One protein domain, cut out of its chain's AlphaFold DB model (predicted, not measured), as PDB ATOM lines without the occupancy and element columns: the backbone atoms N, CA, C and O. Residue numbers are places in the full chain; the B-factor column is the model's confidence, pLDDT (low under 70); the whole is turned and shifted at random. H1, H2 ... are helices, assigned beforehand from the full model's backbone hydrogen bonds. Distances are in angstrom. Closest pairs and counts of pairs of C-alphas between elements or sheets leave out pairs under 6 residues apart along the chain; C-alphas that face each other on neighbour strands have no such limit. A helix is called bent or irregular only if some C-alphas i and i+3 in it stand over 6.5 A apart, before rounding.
ATOM      1  N   CYS A   2     -39.672 -26.266   6.173       93.50
ATOM      2  CA  CYS A   2     -40.376 -24.965   6.167       93.50
ATOM      3  C   CYS A   2     -40.964 -24.577   7.533       93.50
ATOM      4  O   CYS A   2     -40.769 -23.453   7.981       93.50
ATOM      5  N   LEU A   3     -41.625 -25.520   8.216       94.19
ATOM      6  CA  LEU A   3     -42.193 -25.267   9.541       94.19
ATOM      7  C   LEU A   3     -41.117 -24.826  10.543       94.19
ATOM      8  O   LEU A   3     -41.261 -23.763  11.126       94.19
ATOM      9  N   VAL A   4     -40.008 -25.568  10.641       96.31
ATOM     10  CA  VAL A   4     -38.864 -25.229  11.510       96.31
ATOM     11  C   VAL A   4     -38.375 -23.812  11.236       96.31
ATOM     12  O   VAL A   4     -38.406 -22.959  12.113       96.31
ATOM     13  N   VAL A   5     -38.041 -23.513   9.977       96.75
ATOM     14  CA  VAL A   5     -37.512 -22.197   9.589       96.75
ATOM     15  C   VAL A   5     -38.482 -21.074   9.960       96.75
ATOM     16  O   VAL A   5     -38.068 -20.075  10.542       96.75
ATOM     17  N   THR A   6     -39.776 -21.230   9.671       97.12
ATOM     18  CA  THR A   6     -40.764 -20.190  10.001       97.12
ATOM     19  C   THR A   6     -40.956 -20.014  11.505       97.12
ATOM     20  O   THR A   6     -41.070 -18.876  11.952       97.12
ATOM     21  N   GLN A   7     -40.944 -21.094  12.296       97.44
ATOM     22  CA  GLN A   7     -41.060 -21.014  13.754       97.44
ATOM     23  C   GLN A   7     -39.819 -20.365  14.377       97.44
ATOM     24  O   GLN A   7     -39.955 -19.466  15.208       97.44
ATOM     25  N   THR A   8     -38.618 -20.744  13.928       97.38
ATOM     26  CA  THR A   8     -37.364 -20.133  14.382       97.38
ATOM     27  C   THR A   8     -37.306 -18.644  14.020       97.38
ATOM     28  O   THR A   8     -36.975 -17.823  14.874       97.38
ATOM     29  N   LEU A   9     -37.670 -18.266  12.786       97.69
ATOM     30  CA  LEU A   9     -37.687 -16.863  12.352       97.69
ATOM     31  C   LEU A   9     -38.731 -16.037  13.109       97.69
ATOM     32  O   LEU A   9     -38.415 -14.946  13.582       97.69
ATOM     33  N   ALA A  10     -39.952 -16.560  13.268       97.75
ATOM     34  CA  ALA A  10     -41.003 -15.902  14.042       97.75
ATOM     35  C   ALA A  10     -40.587 -15.701  15.506       97.75
ATOM     36  O   ALA A  10     -40.868 -14.657  16.090       97.75
ATOM     37  N   ALA A  11     -39.869 -16.663  16.094       97.94
ATOM     38  CA  ALA A  11     -39.328 -16.530  17.440       97.94
ATOM     39  C   ALA A  11     -38.190 -15.506  17.529       97.94
ATOM     40  O   ALA A  11     -38.203 -14.666  18.425       97.94
ATOM     41  N   ALA A  12     -37.228 -15.535  16.605       97.19
ATOM     42  CA  ALA A  12     -36.095 -14.609  16.598       97.19
ATOM     43  C   ALA A  12     -36.539 -13.147  16.409       97.19
ATOM     44  O   ALA A  12     -36.001 -12.241  17.049       97.19
ATOM     45  N   LEU A  13     -37.554 -12.933  15.569       97.19
ATOM     46  CA  LEU A  13     -38.107 -11.620  15.236       97.19
ATOM     47  C   LEU A  13     -39.312 -11.229  16.106       97.19
ATOM     48  O   LEU A  13     -39.967 -10.221  15.834       97.19
ATOM     49  N   ALA A  14     -39.592 -11.984  17.176       97.31
ATOM     50  CA  ALA A  14     -40.668 -11.665  18.102       97.31
ATOM     51  C   ALA A  14     -40.425 -10.286  18.763       97.31
ATOM     52  O   ALA A  14     -39.334 -10.048  19.309       97.31
ATOM     53  N   PRO A  15     -41.419  -9.375  18.728       94.62
ATOM     54  CA  PRO A  15     -41.284  -8.012  19.248       94.62
ATOM     55  C   PRO A  15     -41.305  -7.955  20.778       94.62
ATOM     56  O   PRO A  15     -40.648  -7.114  21.379       94.62
ATOM     57  N   GLU A  16     -42.053  -8.860  21.400       95.44
ATOM     58  CA  GLU A  16     -42.235  -8.973  22.842       95.44
ATOM     59  C   GLU A  16     -42.102 -10.445  23.232       95.44
ATOM     60  O   GLU A  16     -42.310 -11.331  22.403       95.44
ATOM     61  N   PHE A  17     -41.736 -10.720  24.486       96.75
ATOM     62  CA  PHE A  17     -41.628 -12.086  25.018       96.75
ATOM     63  C   PHE A  17     -40.777 -13.040  24.154       96.75
ATOM     64  O   PHE A  17     -41.054 -14.235  24.064       96.75
ATOM     65  N   ARG A  18     -39.697 -12.534  23.541       97.31
ATOM     66  CA  ARG A  18     -38.828 -13.301  22.629       97.31
ATOM     67  C   ARG A  18     -38.327 -14.619  23.226       97.31
ATOM     68  O   ARG A  18     -38.294 -15.634  22.545       97.31
ATOM     69  N   HIS A  19     -37.987 -14.628  24.513       96.88
ATOM     70  CA  HIS A  19     -37.550 -15.843  25.208       96.88
ATOM     71  C   HIS A  19     -38.637 -16.929  25.272       96.88
ATOM     72  O   HIS A  19     -38.349 -18.108  25.076       96.88
ATOM     73  N   ASN A  20     -39.895 -16.535  25.502       96.31
ATOM     74  CA  ASN A  20     -41.036 -17.453  25.454       96.31
ATOM     75  C   ASN A  20     -41.214 -18.010  24.035       96.31
ATOM     76  O   ASN A  20     -41.334 -19.223  23.862       96.31
ATOM     77  N   ALA A  21     -41.106 -17.133  23.035       97.81
ATOM     78  CA  ALA A  21     -41.182 -17.503  21.631       97.81
ATOM     79  C   ALA A  21     -40.104 -18.511  21.215       97.81
ATOM     80  O   ALA A  21     -40.410 -19.497  20.548       97.81
ATOM     81  N   ILE A  22     -38.861 -18.325  21.668       98.00
ATOM     82  CA  ILE A  22     -37.759 -19.263  21.410       98.00
ATOM     83  C   ILE A  22     -38.049 -20.631  22.036       98.00
ATOM     84  O   ILE A  22     -37.921 -21.649  21.360       98.00
ATOM     85  N   ARG A  23     -38.495 -20.686  23.299       96.19
ATOM     86  CA  ARG A  23     -38.854 -21.958  23.960       96.19
ATOM     87  C   ARG A  23     -39.967 -22.699  23.217       96.19
ATOM     88  O   ARG A  23     -39.912 -23.921  23.079       96.19
ATOM     89  N   ALA A  24     -40.965 -21.969  22.733       95.56
ATOM     90  CA  ALA A  24     -42.063 -22.540  21.969       95.56
ATOM     91  C   ALA A  24     -41.633 -23.010  20.570       95.56
ATOM     92  O   ALA A  24     -42.046 -24.093  20.154       95.56
ATOM     93  N   ALA A  25     -40.755 -22.270  19.886       96.81
ATOM     94  CA  ALA A  25     -40.162 -22.705  18.622       96.81
ATOM     95  C   ALA A  25     -39.332 -23.983  18.793       96.81
ATOM     96  O   ALA A  25     -39.548 -24.934  18.053       96.81
ATOM     97  N   ILE A  26     -38.493 -24.074  19.834       96.44
ATOM     98  CA  ILE A  26     -37.730 -25.298  20.148       96.44
ATOM     99  C   ILE A  26     -38.667 -26.500  20.309       96.44
ATOM    100  O   ILE A  26     -38.377 -27.587  19.811       96.44
ATOM    101  N   LYS A  27     -39.814 -26.320  20.978       94.44
ATOM    102  CA  LYS A  27     -40.819 -27.382  21.094       94.44
ATOM    103  C   LYS A  27     -41.390 -27.774  19.726       94.44
ATOM    104  O   LYS A  27     -41.521 -28.964  19.458       94.44
ATOM    105  N   ALA A  28     -41.730 -26.814  18.868       93.19
ATOM    106  CA  ALA A  28     -42.211 -27.107  17.516       93.19
ATOM    107  C   ALA A  28     -41.156 -27.861  16.683       93.19
ATOM    108  O   ALA A  28     -41.479 -28.862  16.041       93.19
ATOM    109  N   ASP A  29     -39.894 -27.441  16.772       92.94
ATOM    110  CA  ASP A  29     -38.760 -28.042  16.069       92.94
ATOM    111  C   ASP A  29     -38.490 -29.471  16.547       92.94
ATOM    112  O   ASP A  29     -38.325 -30.379  15.729       92.94
ATOM    113  N   LEU A  30     -38.552 -29.707  17.862       95.81
ATOM    114  CA  LEU A  30     -38.482 -31.047  18.445       95.81
ATOM    115  C   LEU A  30     -39.579 -31.961  17.886       95.81
ATOM    116  O   LEU A  30     -39.334 -33.138  17.642       95.81
ATOM    117  N   GLY A  31     -40.774 -31.424  17.633       95.44
ATOM    118  CA  GLY A  31     -41.867 -32.171  17.015       95.44
ATOM    119  C   GLY A  31     -41.517 -32.648  15.607       95.44
ATOM    120  O   GLY A  31     -41.697 -33.820  15.274       95.44
ATOM    121  N   VAL A  32     -40.927 -31.770  14.794       94.69
ATOM    122  CA  VAL A  32     -40.460 -32.126  13.447       94.69
ATOM    123  C   VAL A  32     -39.331 -33.160  13.503       94.69
ATOM    124  O   VAL A  32     -39.325 -34.092  12.700       94.69
ATOM    125  N   ILE A  33     -38.413 -33.047  14.468       94.50
ATOM    126  CA  ILE A  33     -37.351 -34.040  14.689       94.50
ATOM    127  C   ILE A  33     -37.953 -35.406  15.042       94.50
ATOM    128  O   ILE A  33     -37.559 -36.409  14.451       94.50
ATOM    129  N   LEU A  34     -38.936 -35.453  15.947       95.00
ATOM    130  CA  LEU A  34     -39.634 -36.690  16.315       95.00
ATOM    131  C   LEU A  34     -40.327 -37.335  15.113       95.00
ATOM    132  O   LEU A  34     -40.234 -38.549  14.942       95.00
ATOM    133  N   LEU A  35     -40.976 -36.537  14.262       94.56
ATOM    134  CA  LEU A  35     -41.586 -37.025  13.025       94.56
ATOM    135  C   LEU A  35     -40.541 -37.656  12.105       94.56
ATOM    136  O   LEU A  35     -40.744 -38.776  11.640       94.56
ATOM    137  N   ILE A  36     -39.423 -36.968  11.860       92.56
ATOM    138  CA  ILE A  36     -38.348 -37.473  10.994       92.56
ATOM    139  C   ILE A  36     -37.753 -38.761  11.572       92.56
ATOM    140  O   ILE A  36     -37.583 -39.730  10.836       92.56
ATOM    141  N   ALA A  37     -37.482 -38.796  12.878       91.88
ATOM    142  CA  ALA A  37     -36.916 -39.961  13.551       91.88
ATOM    143  C   ALA A  37     -37.865 -41.168  13.499       91.88
ATOM    144  O   ALA A  37     -37.440 -42.279  13.185       91.88
ATOM    145  N   ALA A  38     -39.161 -40.954  13.742       91.25
ATOM    146  CA  ALA A  38     -40.173 -42.000  13.642       91.25
ATOM    147  C   ALA A  38     -40.356 -42.493  12.195       91.25
ATOM    148  O   ALA A  38     -40.492 -43.696  11.978       91.25
ATOM    149  N   ALA A  39     -40.298 -41.598  11.205       89.62
ATOM    150  CA  ALA A  39     -40.355 -41.962   9.789       89.62
ATOM    151  C   ALA A  39     -39.098 -42.714   9.315       89.62
ATOM    152  O   ALA A  39     -39.195 -43.608   8.480       89.62
ATOM    153  N   ASP A  40     -37.910 -42.370   9.822       88.00
ATOM    154  CA  ASP A  40     -36.671 -43.117   9.567       88.00
ATOM    155  C   ASP A  40     -36.721 -44.520  10.184       88.00
ATOM    156  O   ASP A  40     -36.444 -45.513   9.512       88.00
ATOM    157  N   LEU A  41     -37.170 -44.620  11.440       86.25
ATOM    158  CA  LEU A  41     -37.339 -45.902  12.120       86.25
ATOM    159  C   LEU A  41     -38.353 -46.802  11.402       86.25
ATOM    160  O   LEU A  41     -38.121 -48.000  11.279       86.25
ATOM    161  N   ALA A  42     -39.443 -46.223  10.893       81.50
ATOM    162  CA  ALA A  42     -40.447 -46.943  10.117       81.50
ATOM    163  C   ALA A  42     -39.954 -47.394   8.732       81.50
ATOM    164  O   ALA A  42     -40.550 -48.301   8.158       81.50
ATOM    165  N   ARG A  43     -38.897 -46.773   8.185       78.50
ATOM    166  CA  ARG A  43     -38.307 -47.132   6.881       78.50
ATOM    167  C   ARG A  43     -37.278 -48.253   6.966       78.50
ATOM    168  O   ARG A  43     -37.123 -49.006   6.007       78.50
ATOM    169  N   LYS A  44     -36.547 -48.370   8.077       70.44
ATOM    170  CA  LYS A  44     -35.502 -49.394   8.219       70.44
ATOM    171  C   LYS A  44     -36.127 -50.791   8.160       70.44
ATOM    172  O   LYS A  44     -36.836 -51.179   9.077       70.44
ATOM    173  N   ARG A  45     -35.816 -51.565   7.111       58.12
ATOM    174  CA  ARG A  45     -36.145 -53.001   6.959       58.12
ATOM    175  C   ARG A  45     -35.312 -53.878   7.909       58.12
ATOM    176  O   ARG A  45     -34.596 -54.781   7.487       58.12
ATOM    177  N   THR A  46     -35.360 -53.616   9.211       54.25
ATOM    178  CA  THR A  46     -34.900 -54.604  10.192       54.25
ATOM    179  C   THR A  46     -35.916 -55.750  10.261       54.25
ATOM    180  O   THR A  46     -37.121 -55.502  10.162       54.25
ATOM    181  N   PRO A  47     -35.489 -57.010  10.457       46.06
ATOM    182  CA  PRO A  47     -36.412 -58.108  10.737       46.06
ATOM    183  C   PRO A  47     -37.326 -57.735  11.920       46.06
ATOM    184  O   PRO A  47     -36.853 -57.508  13.033       46.06
ATOM    185  N   GLY A  48     -38.635 -57.600  11.671       53.97
ATOM    186  CA  GLY A  48     -39.630 -57.130  12.649       53.97
ATOM    187  C   GLY A  48     -40.058 -55.655  12.543       53.97
ATOM    188  O   GLY A  48     -41.008 -55.274  13.229       53.97
ATOM    189  N   ALA A  49     -39.423 -54.843  11.690       50.75
ATOM    190  CA  ALA A  49     -39.814 -53.453  11.415       50.75
ATOM    191  C   ALA A  49     -41.022 -53.319  10.475       50.75
ATOM    192  O   ALA A  49     -41.751 -52.334  10.565       50.75
ATOM    193  N   LEU A 378     -61.541 -14.698  22.002       92.06
ATOM    194  CA  LEU A 378     -60.197 -15.223  21.747       92.06
ATOM    195  C   LEU A 378     -59.867 -15.235  20.249       92.06
ATOM    196  O   LEU A 378     -58.774 -14.835  19.856       92.06
ATOM    197  N   TRP A 379     -60.812 -15.641  19.400       95.94
ATOM    198  CA  TRP A 379     -60.629 -15.674  17.948       95.94
ATOM    199  C   TRP A 379     -60.530 -14.270  17.353       95.94
ATOM    200  O   TRP A 379     -59.646 -14.010  16.538       95.94
ATOM    201  N   HIS A 380     -61.367 -13.332  17.804       96.06
ATOM    202  CA  HIS A 380     -61.254 -11.928  17.409       96.06
ATOM    203  C   HIS A 380     -59.923 -11.320  17.864       96.06
ATOM    204  O   HIS A 380     -59.300 -10.576  17.105       96.06
ATOM    205  N   ALA A 381     -59.459 -11.645  19.074       95.94
ATOM    206  CA  ALA A 381     -58.151 -11.224  19.562       95.94
ATOM    207  C   ALA A 381     -57.019 -11.797  18.697       95.94
ATOM    208  O   ALA A 381     -56.117 -11.055  18.316       95.94
ATOM    209  N   ALA A 382     -57.096 -13.078  18.323       97.88
ATOM    210  CA  ALA A 382     -56.103 -13.738  17.476       97.88
ATOM    211  C   ALA A 382     -56.028 -13.096  16.085       97.88
ATOM    212  O   ALA A 382     -54.937 -12.818  15.592       97.88
ATOM    213  N   LEU A 383     -57.179 -12.781  15.481       98.25
ATOM    214  CA  LEU A 383     -57.244 -12.095  14.189       98.25
ATOM    215  C   LEU A 383     -56.675 -10.674  14.263       98.25
ATOM    216  O   LEU A 383     -55.873 -10.297  13.414       98.25
ATOM    217  N   LYS A 384     -57.020  -9.889  15.291       98.00
ATOM    218  CA  LYS A 384     -56.435  -8.549  15.490       98.00
ATOM    219  C   LYS A 384     -54.923  -8.607  15.704       98.00
ATOM    220  O   LYS A 384     -54.187  -7.788  15.161       98.00
ATOM    221  N   MET A 385     -54.461  -9.591  16.471       97.75
ATOM    222  CA  MET A 385     -53.045  -9.823  16.716       97.75
ATOM    223  C   MET A 385     -52.307 -10.200  15.427       97.75
ATOM    224  O   MET A 385     -51.256  -9.627  15.144       97.75
ATOM    225  N   PHE A 386     -52.888 -11.068  14.597       98.31
ATOM    226  CA  PHE A 386     -52.387 -11.371  13.255       98.31
ATOM    227  C   PHE A 386     -52.305 -10.116  12.375       98.31
ATOM    228  O   PHE A 386     -51.254  -9.854  11.795       98.31
ATOM    229  N   LEU A 387     -53.364  -9.303  12.320       98.12
ATOM    230  CA  LEU A 387     -53.391  -8.077  11.512       98.12
ATOM    231  C   LEU A 387     -52.310  -7.067  11.928       98.12
ATOM    232  O   LEU A 387     -51.856  -6.289  11.093       98.12
ATOM    233  N   SER A 388     -51.848  -7.103  13.183       97.19
ATOM    234  CA  SER A 388     -50.731  -6.267  13.644       97.19
ATOM    235  C   SER A 388     -49.368  -6.694  13.080       97.19
ATOM    236  O   SER A 388     -48.481  -5.856  12.918       97.19
ATOM    237  N   ARG A 389     -49.178  -7.993  12.787       96.94
ATOM    238  CA  ARG A 389     -47.935  -8.572  12.243       96.94
ATOM    239  C   ARG A 389     -48.232  -9.742  11.290       96.94
ATOM    240  O   ARG A 389     -47.977 -10.897  11.638       96.94
ATOM    241  N   PRO A 390     -48.708  -9.471  10.061       97.81
ATOM    242  CA  PRO A 390     -49.272 -10.515   9.202       97.81
ATOM    243  C   PRO A 390     -48.274 -11.582   8.742       97.81
ATOM    244  O   PRO A 390     -48.658 -12.730   8.539       97.81
ATOM    245  N   LEU A 391     -46.996 -11.235   8.558       97.94
ATOM    246  CA  LEU A 391     -46.029 -12.156   7.958       97.94
ATOM    247  C   LEU A 391     -45.547 -13.234   8.938       97.94
ATOM    248  O   LEU A 391     -45.679 -14.420   8.646       97.94
ATOM    249  N   LEU A 392     -45.010 -12.812  10.089       97.19
ATOM    250  CA  LEU A 392     -44.352 -13.678  11.079       97.19
ATOM    251  C   LEU A 392     -45.048 -13.707  12.448       97.19
ATOM    252  O   LEU A 392     -44.566 -14.383  13.350       97.19
ATOM    253  N   GLY A 393     -46.172 -13.006  12.618       97.50
ATOM    254  CA  GLY A 393     -46.910 -12.978  13.879       97.50
ATOM    255  C   GLY A 393     -46.131 -12.331  15.024       97.50
ATOM    256  O   GLY A 393     -45.161 -11.597  14.819       97.50
ATOM    257  N   ALA A 394     -46.582 -12.565  16.255       97.56
ATOM    258  CA  ALA A 394     -45.963 -11.985  17.448       97.56
ATOM    259  C   ALA A 394     -44.920 -12.884  18.139       97.56
ATOM    260  O   ALA A 394     -44.431 -12.523  19.210       97.56
ATOM    261  N   GLY A 395     -44.599 -14.039  17.562       97.88
ATOM    262  CA  GLY A 395     -43.746 -15.077  18.139       97.88
ATOM    263  C   GLY A 395     -44.547 -16.293  18.640       97.88
ATOM    264  O   GLY A 395     -45.618 -16.108  19.224       97.88
ATOM    265  N   PRO A 396     -44.054 -17.535  18.442       97.69
ATOM    266  CA  PRO A 396     -44.665 -18.763  18.969       97.69
ATOM    267  C   PRO A 396     -45.089 -18.660  20.445       97.69
ATOM    268  O   PRO A 396     -44.345 -18.145  21.268       97.69
ATOM    269  N   ASP A 397     -46.286 -19.144  20.798       96.62
ATOM    270  CA  ASP A 397     -46.833 -19.143  22.176       96.62
ATOM    271  C   ASP A 397     -47.005 -17.755  22.835       96.62
ATOM    272  O   ASP A 397     -47.290 -17.682  24.031       96.62
ATOM    273  N   ASN A 398     -46.866 -16.644  22.103       97.25
ATOM    274  CA  ASN A 398     -47.042 -15.304  22.676       97.25
ATOM    275  C   ASN A 398     -48.501 -14.831  22.701       97.25
ATOM    276  O   ASN A 398     -48.817 -13.889  23.427       97.25
ATOM    277  N   PHE A 399     -49.409 -15.484  21.973       97.44
ATOM    278  CA  PHE A 399     -50.839 -15.179  21.975       97.44
ATOM    279  C   PHE A 399     -51.395 -15.166  23.397       97.44
ATOM    280  O   PHE A 399     -51.998 -14.179  23.812       97.44
ATOM    281  N   ARG A 400     -51.109 -16.200  24.195       94.38
ATOM    282  CA  ARG A 400     -51.603 -16.298  25.577       94.38
ATOM    283  C   ARG A 400     -51.160 -15.130  26.476       94.38
ATOM    284  O   ARG A 400     -51.888 -14.788  27.406       94.38
ATOM    285  N   LEU A 401     -50.022 -14.500  26.162       94.88
ATOM    286  CA  LEU A 401     -49.436 -13.364  26.889       94.88
ATOM    287  C   LEU A 401     -49.945 -12.008  26.379       94.88
ATOM    288  O   LEU A 401     -50.058 -11.050  27.142       94.88
ATOM    289  N   LEU A 402     -50.247 -11.916  25.081       95.25
ATOM    290  CA  LEU A 402     -50.573 -10.662  24.402       95.25
ATOM    291  C   LEU A 402     -52.068 -10.484  24.105       95.25
ATOM    292  O   LEU A 402     -52.482  -9.355  23.848       95.25
ATOM    293  N   LYS A 403     -52.886 -11.546  24.173       94.06
ATOM    294  CA  LYS A 403     -54.318 -11.535  23.804       94.06
ATOM    295  C   LYS A 403     -55.104 -10.389  24.437       94.06
ATOM    296  O   LYS A 403     -55.909  -9.754  23.764       94.06
ATOM    297  N   TRP A 404     -54.801 -10.058  25.691       90.81
ATOM    298  CA  TRP A 404     -55.491  -9.019  26.452       90.81
ATOM    299  C   TRP A 404     -55.317  -7.616  25.857       90.81
ATOM    300  O   TRP A 404     -56.221  -6.798  25.978       90.81
ATOM    301  N   LYS A 405     -54.229  -7.347  25.116       92.31
ATOM    302  CA  LYS A 405     -54.048  -6.080  24.375       92.31
ATOM    303  C   LYS A 405     -55.054  -5.908  23.233       92.31
ATOM    304  O   LYS A 405     -55.286  -4.795  22.773       92.31
ATOM    305  N   TYR A 406     -55.632  -7.010  22.760       91.81
ATOM    306  CA  TYR A 406     -56.542  -7.052  21.617       91.81
ATOM    307  C   TYR A 406     -58.008  -7.275  22.026       91.81
ATOM    308  O   TYR A 406     -58.900  -7.314  21.167       91.81
ATOM    309  N   MET A 407     -58.268  -7.378  23.332       86.88
ATOM    310  CA  MET A 407     -59.583  -7.609  23.925       86.88
ATOM    311  C   MET A 407     -60.059  -6.374  24.690       86.88
ATOM    312  O   MET A 407     -59.268  -5.638  25.269       86.88
ATOM    313  N   LYS A 408     -61.377  -6.161  24.728       77.75
ATOM    314  CA  LYS A 408     -62.003  -5.154  25.601       77.75
ATOM    315  C   LYS A 408     -62.258  -5.754  26.992       77.75
ATOM    316  O   LYS A 408     -63.392  -5.765  27.459       77.75
ATOM    317  N   ALA A 409     -61.219  -6.323  27.594       69.25
ATOM    318  CA  ALA A 409     -61.276  -7.015  28.877       69.25
ATOM    319  C   ALA A 409     -60.031  -6.680  29.704       69.25
ATOM    320  O   ALA A 409     -58.979  -6.361  29.145       69.25
ATOM    321  N   GLN A 410     -60.148  -6.749  31.032       68.00
ATOM    322  CA  GLN A 410     -58.980  -6.643  31.901       68.00
ATOM    323  C   GLN A 410     -58.055  -7.844  31.696       68.00
ATOM    324  O   GLN A 410     -58.473  -8.909  31.243       68.00
ATOM    325  N   LYS A 411     -56.772  -7.662  32.012       77.19
ATOM    326  CA  LYS A 411     -55.774  -8.720  31.886       77.19
ATOM    327  C   LYS A 411     -56.092  -9.853  32.873       77.19
ATOM    328  O   LYS A 411     -55.906  -9.682  34.072       77.19
ATOM    329  N   GLY A 412     -56.549 -10.987  32.354       75.75
ATOM    330  CA  GLY A 412     -56.816 -12.210  33.115       75.75
ATOM    331  C   GLY A 412     -55.768 -13.304  32.884       75.75
ATOM    332  O   GLY A 412     -54.608 -13.030  32.564       75.75
ATOM    333  N   ASP A 413     -56.203 -14.556  33.011       76.94
ATOM    334  CA  ASP A 413     -55.362 -15.755  32.933       76.94
ATOM    335  C   ASP A 413     -54.500 -15.826  31.648       76.94
ATOM    336  O   ASP A 413     -54.988 -15.782  30.512       76.94
ATOM    337  N   GLU A 414     -53.183 -15.942  31.823       87.19
ATOM    338  CA  GLU A 414     -52.168 -16.039  30.765       87.19
ATOM    339  C   GLU A 414     -51.921 -17.475  30.265       87.19
ATOM    340  O   GLU A 414     -51.081 -17.688  29.384       87.19
ATOM    341  N   THR A 415     -52.625 -18.470  30.806       84.12
ATOM    342  CA  THR A 415     -52.575 -19.862  30.334       84.12
ATOM    343  C   THR A 415     -53.551 -20.124  29.183       84.12
ATOM    344  O   THR A 415     -53.325 -21.022  28.374       84.12
ATOM    345  N   ILE A 416     -54.588 -19.289  29.042       85.62
ATOM    346  CA  ILE A 416     -55.628 -19.441  28.017       85.62
ATOM    347  C   ILE A 416     -55.073 -19.158  26.612       85.62
ATOM    348  O   ILE A 416     -54.523 -18.082  26.349       85.62
ATOM    349  N   LEU A 417     -55.285 -20.115  25.709       91.88
ATOM    350  CA  LEU A 417     -54.866 -20.124  24.302       91.88
ATOM    351  C   LEU A 417     -56.014 -19.705  23.368       91.88
ATOM    352  O   LEU A 417     -57.140 -19.497  23.814       91.88
ATOM    353  N   ALA A 418     -55.767 -19.613  22.059       93.25
ATOM    354  CA  ALA A 418     -56.777 -19.202  21.079       93.25
ATOM    355  C   ALA A 418     -57.899 -20.238  20.890       93.25
ATOM    356  O   ALA A 418     -58.884 -19.958  20.211       93.25
ATOM    357  N   ASN A 419     -57.774 -21.439  21.473       91.25
ATOM    358  CA  ASN A 419     -58.718 -22.549  21.294       91.25
ATOM    359  C   ASN A 419     -58.969 -22.877  19.809       91.25
ATOM    360  O   ASN A 419     -60.088 -23.190  19.406       91.25
ATOM    361  N   SER A 420     -57.932 -22.740  18.985       96.50
ATOM    362  CA  SER A 420     -57.909 -23.129  17.578       96.50
ATOM    363  C   SER A 420     -56.456 -23.191  17.126       96.50
ATOM    364  O   SER A 420     -55.757 -22.180  17.152       96.50
ATOM    365  N   LEU A 421     -56.001 -24.367  16.698       97.12
ATOM    366  CA  LEU A 421     -54.657 -24.595  16.172       97.12
ATOM    367  C   LEU A 421     -54.305 -23.592  15.068       97.12
ATOM    368  O   LEU A 421     -53.211 -23.036  15.055       97.12
ATOM    369  N   TYR A 422     -55.242 -23.338  14.159       98.19
ATOM    370  CA  TYR A 422     -55.005 -22.482  13.000       98.19
ATOM    371  C   TYR A 422     -54.858 -21.012  13.395       98.19
ATOM    372  O   TYR A 422     -53.929 -20.350  12.936       98.19
ATOM    373  N   LEU A 423     -55.728 -20.511  14.278       98.31
ATOM    374  CA  LEU A 423     -55.638 -19.132  14.763       98.31
ATOM    375  C   LEU A 423     -54.432 -18.923  15.678       98.31
ATOM    376  O   LEU A 423     -53.826 -17.856  15.638       98.31
ATOM    377  N   GLU A 424     -54.043 -19.943  16.444       97.56
ATOM    378  CA  GLU A 424     -52.834 -19.910  17.262       97.56
ATOM    379  C   GLU A 424     -51.587 -19.729  16.382       97.56
ATOM    380  O   GLU A 424     -50.775 -18.840  16.636       97.56
ATOM    381  N   TYR A 425     -51.452 -20.511  15.303       97.88
ATOM    382  CA  TYR A 425     -50.354 -20.349  14.341       97.88
ATOM    383  C   TYR A 425     -50.430 -19.020  13.586       97.88
ATOM    384  O   TYR A 425     -49.399 -18.383  13.375       97.88
ATOM    385  N   LEU A 426     -51.630 -18.574  13.213       98.19
ATOM    386  CA  LEU A 426     -51.825 -17.315  12.499       98.19
ATOM    387  C   LEU A 426     -51.424 -16.100  13.356       98.19
ATOM    388  O   LEU A 426     -50.713 -15.221  12.876       98.19
ATOM    389  N   ALA A 427     -51.820 -16.058  14.631       98.12
ATOM    390  CA  ALA A 427     -51.479 -14.963  15.542       98.12
ATOM    391  C   ALA A 427     -49.994 -14.973  15.948       98.12
ATOM    392  O   ALA A 427     -49.351 -13.922  16.030       98.12
ATOM    393  N   ASN A 428     -49.435 -16.160  16.194       98.19
ATOM    394  CA  ASN A 428     -48.078 -16.302  16.717       98.19
ATOM    395  C   ASN A 428     -46.993 -16.319  15.636       98.19
ATOM    396  O   ASN A 428     -45.894 -15.834  15.874       98.19
ATOM    397  N   SER A 429     -47.277 -16.869  14.458       97.88
ATOM    398  CA  SER A 429     -46.283 -17.070  13.393       97.88
ATOM    399  C   SER A 429     -46.708 -16.492  12.042       97.88
ATOM    400  O   SER A 429     -46.017 -16.694  11.043       97.88
ATOM    401  N   GLY A 430     -47.829 -15.767  12.003       98.12
ATOM    402  CA  GLY A 430     -48.332 -15.105  10.807       98.12
ATOM    403  C   GLY A 430     -48.751 -16.081   9.712       98.12
ATOM    404  O   GLY A 430     -48.879 -17.295   9.911       98.12
ATOM    405  N   ILE A 431     -48.947 -15.537   8.513       98.50
ATOM    406  CA  ILE A 431     -49.304 -16.324   7.334       98.50
ATOM    407  C   ILE A 431     -48.190 -17.302   6.950       98.50
ATOM    408  O   ILE A 431     -48.493 -18.392   6.476       98.50
ATOM    409  N   ALA A 432     -46.917 -16.968   7.200       98.19
ATOM    410  CA  ALA A 432     -45.795 -17.857   6.908       98.19
ATOM    411  C   ALA A 432     -45.850 -19.128   7.771       98.19
ATOM    412  O   ALA A 432     -45.740 -20.243   7.254       98.19
ATOM    413  N   GLY A 433     -46.087 -18.969   9.078       97.25
ATOM    414  CA  GLY A 433     -46.257 -20.091   9.993       97.25
ATOM    415  C   GLY A 433     -47.462 -20.954   9.633       97.25
ATOM    416  O   GLY A 433     -47.309 -22.166   9.476       97.25
ATOM    417  N   LEU A 434     -48.634 -20.342   9.423       98.25
ATOM    418  CA  LEU A 434     -49.838 -21.080   9.034       98.25
ATOM    419  C   LEU A 434     -49.649 -21.818   7.698       98.25
ATOM    420  O   LEU A 434     -49.959 -23.003   7.610       98.25
ATOM    421  N   ALA A 435     -49.094 -21.164   6.676       98.44
ATOM    422  CA  ALA A 435     -48.853 -21.783   5.373       98.44
ATOM    423  C   ALA A 435     -47.885 -22.969   5.470       98.44
ATOM    424  O   ALA A 435     -48.120 -24.005   4.853       98.44
ATOM    425  N   SER A 436     -46.828 -22.862   6.280       97.75
ATOM    426  CA  SER A 436     -45.882 -23.965   6.481       97.75
ATOM    427  C   SER A 436     -46.507 -25.172   7.199       97.75
ATOM    428  O   SER A 436     -46.189 -26.315   6.861       97.75
ATOM    429  N   LEU A 437     -47.433 -24.933   8.139       96.81
ATOM    430  CA  LEU A 437     -48.207 -25.978   8.811       96.81
ATOM    431  C   LEU A 437     -49.180 -26.656   7.837       96.81
ATOM    432  O   LEU A 437     -49.226 -27.881   7.756       96.81
ATOM    433  N   LEU A 438     -49.926 -25.868   7.057       97.56
ATOM    434  CA  LEU A 438     -50.854 -26.395   6.054       97.56
ATOM    435  C   LEU A 438     -50.119 -27.165   4.950       97.56
ATOM    436  O   LEU A 438     -50.602 -28.199   4.500       97.56
ATOM    437  N   TRP A 439     -48.925 -26.718   4.558       97.25
ATOM    438  CA  TRP A 439     -48.074 -27.454   3.629       97.25
ATOM    439  C   TRP A 439     -47.676 -28.826   4.184       97.25
ATOM    440  O   TRP A 439     -47.809 -29.831   3.488       97.25
ATOM    441  N   LEU A 440     -47.262 -28.897   5.456       95.38
ATOM    442  CA  LEU A 440     -46.990 -30.172   6.130       95.38
ATOM    443  C   LEU A 440     -48.221 -31.094   6.103       95.38
ATOM    444  O   LEU A 440     -48.087 -32.290   5.844       95.38
ATOM    445  N   PHE A 441     -49.418 -30.548   6.331       96.25
ATOM    446  CA  PHE A 441     -50.670 -31.308   6.274       96.25
ATOM    447  C   PHE A 441     -50.977 -31.834   4.872       96.25
ATOM    448  O   PHE A 441     -51.385 -32.986   4.733       96.25
ATOM    449  N   VAL A 442     -50.741 -31.033   3.833       96.44
ATOM    450  CA  VAL A 442     -50.904 -31.452   2.435       96.44
ATOM    451  C   VAL A 442     -49.929 -32.575   2.080       96.44
ATOM    452  O   VAL A 442     -50.341 -33.577   1.499       96.44
ATOM    453  N   GLU A 443     -48.654 -32.454   2.452       94.38
ATOM    454  CA  GLU A 443     -47.653 -33.495   2.186       94.38
ATOM    455  C   GLU A 443     -47.974 -34.803   2.916       94.38
ATOM    456  O   GLU A 443     -47.892 -35.889   2.331       94.38
ATOM    457  N   PHE A 444     -48.434 -34.708   4.163       94.31
ATOM    458  CA  PHE A 444     -48.889 -35.872   4.909       94.31
ATOM    459  C   PHE A 444     -50.131 -36.517   4.273       94.31
ATOM    460  O   PHE A 444     -50.168 -37.736   4.099       94.31
ATOM    461  N   ALA A 445     -51.112 -35.718   3.841       93.75
ATOM    462  CA  ALA A 445     -52.302 -36.209   3.148       93.75
ATOM    463  C   ALA A 445     -51.955 -36.940   1.841       93.75
ATOM    464  O   ALA A 445     -52.521 -37.996   1.557       93.75
ATOM    465  N   LYS A 446     -50.997 -36.416   1.060       92.31
ATOM    466  CA  LYS A 446     -50.493 -37.075  -0.158       92.31
ATOM    467  C   LYS A 446     -49.865 -38.431   0.163       92.31
ATOM    468  O   LYS A 446     -50.191 -39.418  -0.495       92.31
ATOM    469  N   CYS A 447     -49.000 -38.490   1.178       89.88
ATOM    470  CA  CYS A 447     -48.367 -39.738   1.610       89.88
ATOM    471  C   CYS A 447     -49.405 -40.778   2.055       89.88
ATOM    472  O   CYS A 447     -49.369 -41.935   1.633       89.88
ATOM    473  N   LEU A 448     -50.384 -40.350   2.846       89.50
ATOM    474  CA  LEU A 448     -51.450 -41.214   3.325       89.50
ATOM    475  C   LEU A 448     -52.366 -41.703   2.192       89.50
ATOM    476  O   LEU A 448     -52.759 -42.867   2.179       89.50
ATOM    477  N   GLY A 449     -52.661 -40.845   1.212       87.69
ATOM    478  CA  GLY A 449     -53.411 -41.215   0.014       87.69
ATOM    479  C   GLY A 449     -52.688 -42.264  -0.835       87.69
ATOM    480  O   GLY A 449     -53.325 -43.194  -1.324       87.69
ATOM    481  N   GLN A 450     -51.362 -42.161  -0.965       85.19
ATOM    482  CA  GLN A 450     -50.540 -43.192  -1.611       85.19
ATOM    483  C   GLN A 450     -50.609 -44.516  -0.842       85.19
ATOM    484  O   GLN A 450     -50.938 -45.542  -1.434       85.19
ATOM    485  N   LYS A 451     -50.400 -44.493   0.482       83.81
ATOM    486  CA  LYS A 451     -50.524 -45.690   1.330       83.81
ATOM    487  C   LYS A 451     -51.891 -46.352   1.215       83.81
ATOM    488  O   LYS A 451     -51.968 -47.567   1.100       83.81
ATOM    489  N   LEU A 452     -52.968 -45.570   1.240       82.56
ATOM    490  CA  LEU A 452     -54.323 -46.106   1.165       82.56
ATOM    491  C   LEU A 452     -54.575 -46.840  -0.162       82.56
ATOM    492  O   LEU A 452     -55.181 -47.906  -0.142       82.56
ATOM    493  N   ARG A 453     -54.073 -46.304  -1.284       81.69
ATOM    494  CA  ARG A 453     -54.170 -46.947  -2.609       81.69
ATOM    495  C   ARG A 453     -53.390 -48.260  -2.675       81.69
ATOM    496  O   ARG A 453     -53.876 -49.221  -3.250       81.69
ATOM    497  N   LEU A 454     -52.203 -48.304  -2.073       78.50
ATOM    498  CA  LEU A 454     -51.346 -49.495  -2.069       78.50
ATOM    499  C   LEU A 454     -51.820 -50.570  -1.071       78.50
ATOM    500  O   LEU A 454     -51.470 -51.740  -1.196       78.50
ATOM    501  N   ALA A 455     -52.630 -50.198  -0.079       72.62
ATOM    502  CA  ALA A 455     -53.020 -51.093   1.003       72.62
ATOM    503  C   ALA A 455     -54.232 -51.996   0.706       72.62
ATOM    504  O   ALA A 455     -54.658 -52.755   1.586       72.62
ATOM    505  N   GLU A 456     -54.803 -51.955  -0.505       62.44
ATOM    506  CA  GLU A 456     -56.009 -52.721  -0.874       62.44
ATOM    507  C   GLU A 456     -55.854 -54.247  -0.780       62.44
ATOM    508  O   GLU A 456     -56.868 -54.941  -0.671       62.44
ATOM    509  N   GLU A 457     -54.624 -54.768  -0.667       57.97
ATOM    510  CA  GLU A 457     -54.309 -56.191  -0.434       57.97
ATOM    511  C   GLU A 457     -53.254 -56.429   0.669       57.97
ATOM    512  O   GLU A 457     -52.993 -57.573   1.032       57.97
ATOM    513  N   SER A 458     -52.713 -55.376   1.296       63.94
ATOM    514  CA  SER A 458     -51.580 -55.501   2.227       63.94
ATOM    515  C   SER A 458     -51.968 -55.653   3.709       63.94
ATOM    516  O   SER A 458     -53.074 -55.311   4.150       63.94
ATOM    517  N   ARG A 459     -51.005 -56.136   4.510       64.88
ATOM    518  CA  ARG A 459     -51.059 -56.201   5.985       64.88
ATOM    519  C   ARG A 459     -51.178 -54.812   6.642       64.88
ATOM    520  O   ARG A 459     -51.690 -54.714   7.758       64.88
ATOM    521  N   ASP A 460     -50.824 -53.752   5.918       71.31
ATOM    522  CA  ASP A 460     -50.783 -52.363   6.394       71.31
ATOM    523  C   ASP A 460     -52.112 -51.613   6.262       71.31
ATOM    524  O   ASP A 460     -52.231 -50.455   6.670       71.31
TER     525      ASP A 460
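AT A GLANCE: This is residues 2 to 49 and 378 to 460 of the 514 residues of an uncharacterized protein of Acidobacteria bacterium (UniProt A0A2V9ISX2). The long arm H5b runs out from a small helical head of H3, H4 and the arm H5a at one end of a rod, and the long helix H2 runs along the same rod without meeting the head or H5b, with the short helix H1 packing on both H2 and H5b. H5 folds back sharply between its two arms, and away from the head residues 34 to 40 of H2 and 441 to 450 of H5b stick out. The printed part has 131 residues with five named helices, H1 to H5 in order along the chain, and no named strand; the class is all helix. It is loose, with a radius of gyration of the C-alphas of 18.1 A, and spans 58 by 27 by 26 A.

IN THESE COORDINATES: H1 is residues 2 to 12, 15.3 A long, and begins with C-alpha 2 at (-40.376, -24.965, 6.167). H2, residues 18 to 43, is 37.3 A long. After the cut, H3 is residues 378 to 388, 15.3 A long. H4, residues 399 to 406, is 9.9 A long and irregular: C-alphas 401 and 404 are 7.5 A apart. H5, residues 421 to 454, was assigned by its hydrogen bonds as one helix but is bent, with C-alphas 428 and 431 9.5 A apart. Its arms are H5a, residues 421 to 428, 10.6 A long, and H5b, residues 431 to 454, 34.5 A long, ending with C-alpha 454 at (-51.346, -49.495, -2.069).

HOW THE PARTS SIT: H5, taken whole, is the hub, touching three other helices. H5a and H5b touch, closest at the C-alphas of Tyr 425 and Leu 434, 5.4 A, and run opposite ways at a shallow tilt of 29 degrees. H3 touches H5a at a steep tilt of 39 degrees, the same way; the closest C-alphas, of Phe 386 and Ala 427, are 4.4 A apart. H3 also touches H4, about perpendicular at 81 degrees, closest at the C-alphas of Ala 381 and Tyr 406, 4.9 A. H4 and H5a only just touch, with 3 pairs of C-alphas within 8 A, the closest being those of Phe 399 and Asn 428, 6.0 A. H5b touches H1 with residues 432 to 440 alone, at a shallow tilt of 21 degrees, opposite ways; the C-alphas of Leu 3 and Ser 436 are closest, 5.0 A. H1 and H2 form a helical hairpin at a shallow tilt of 18 degrees, closest at the C-alphas of Ala 11 and Ala 21, 4.7 A. H2 is apart from H5a and H5b. In H1, H2, H3, H5a and H5b every O i to N i+4 pair is within hydrogen-bond range; in H4 1 of 4 is, beside 3 of 5 O i to N i+3 pairs.

THE WHOLE: The C-alphas of Pro 47 and Lys 408 are the two farthest apart, 60.7 A. Residues 50 to 377 are not printed, and C-alphas 49 and 378 are 44.5 A apart across this cut. The link from H4 to H5, residues 407 to 420, is long. Mean pLDDT of the printed part is 90.4; residues 45 to 49, 409 to 410 and 456 to 459 are under 70.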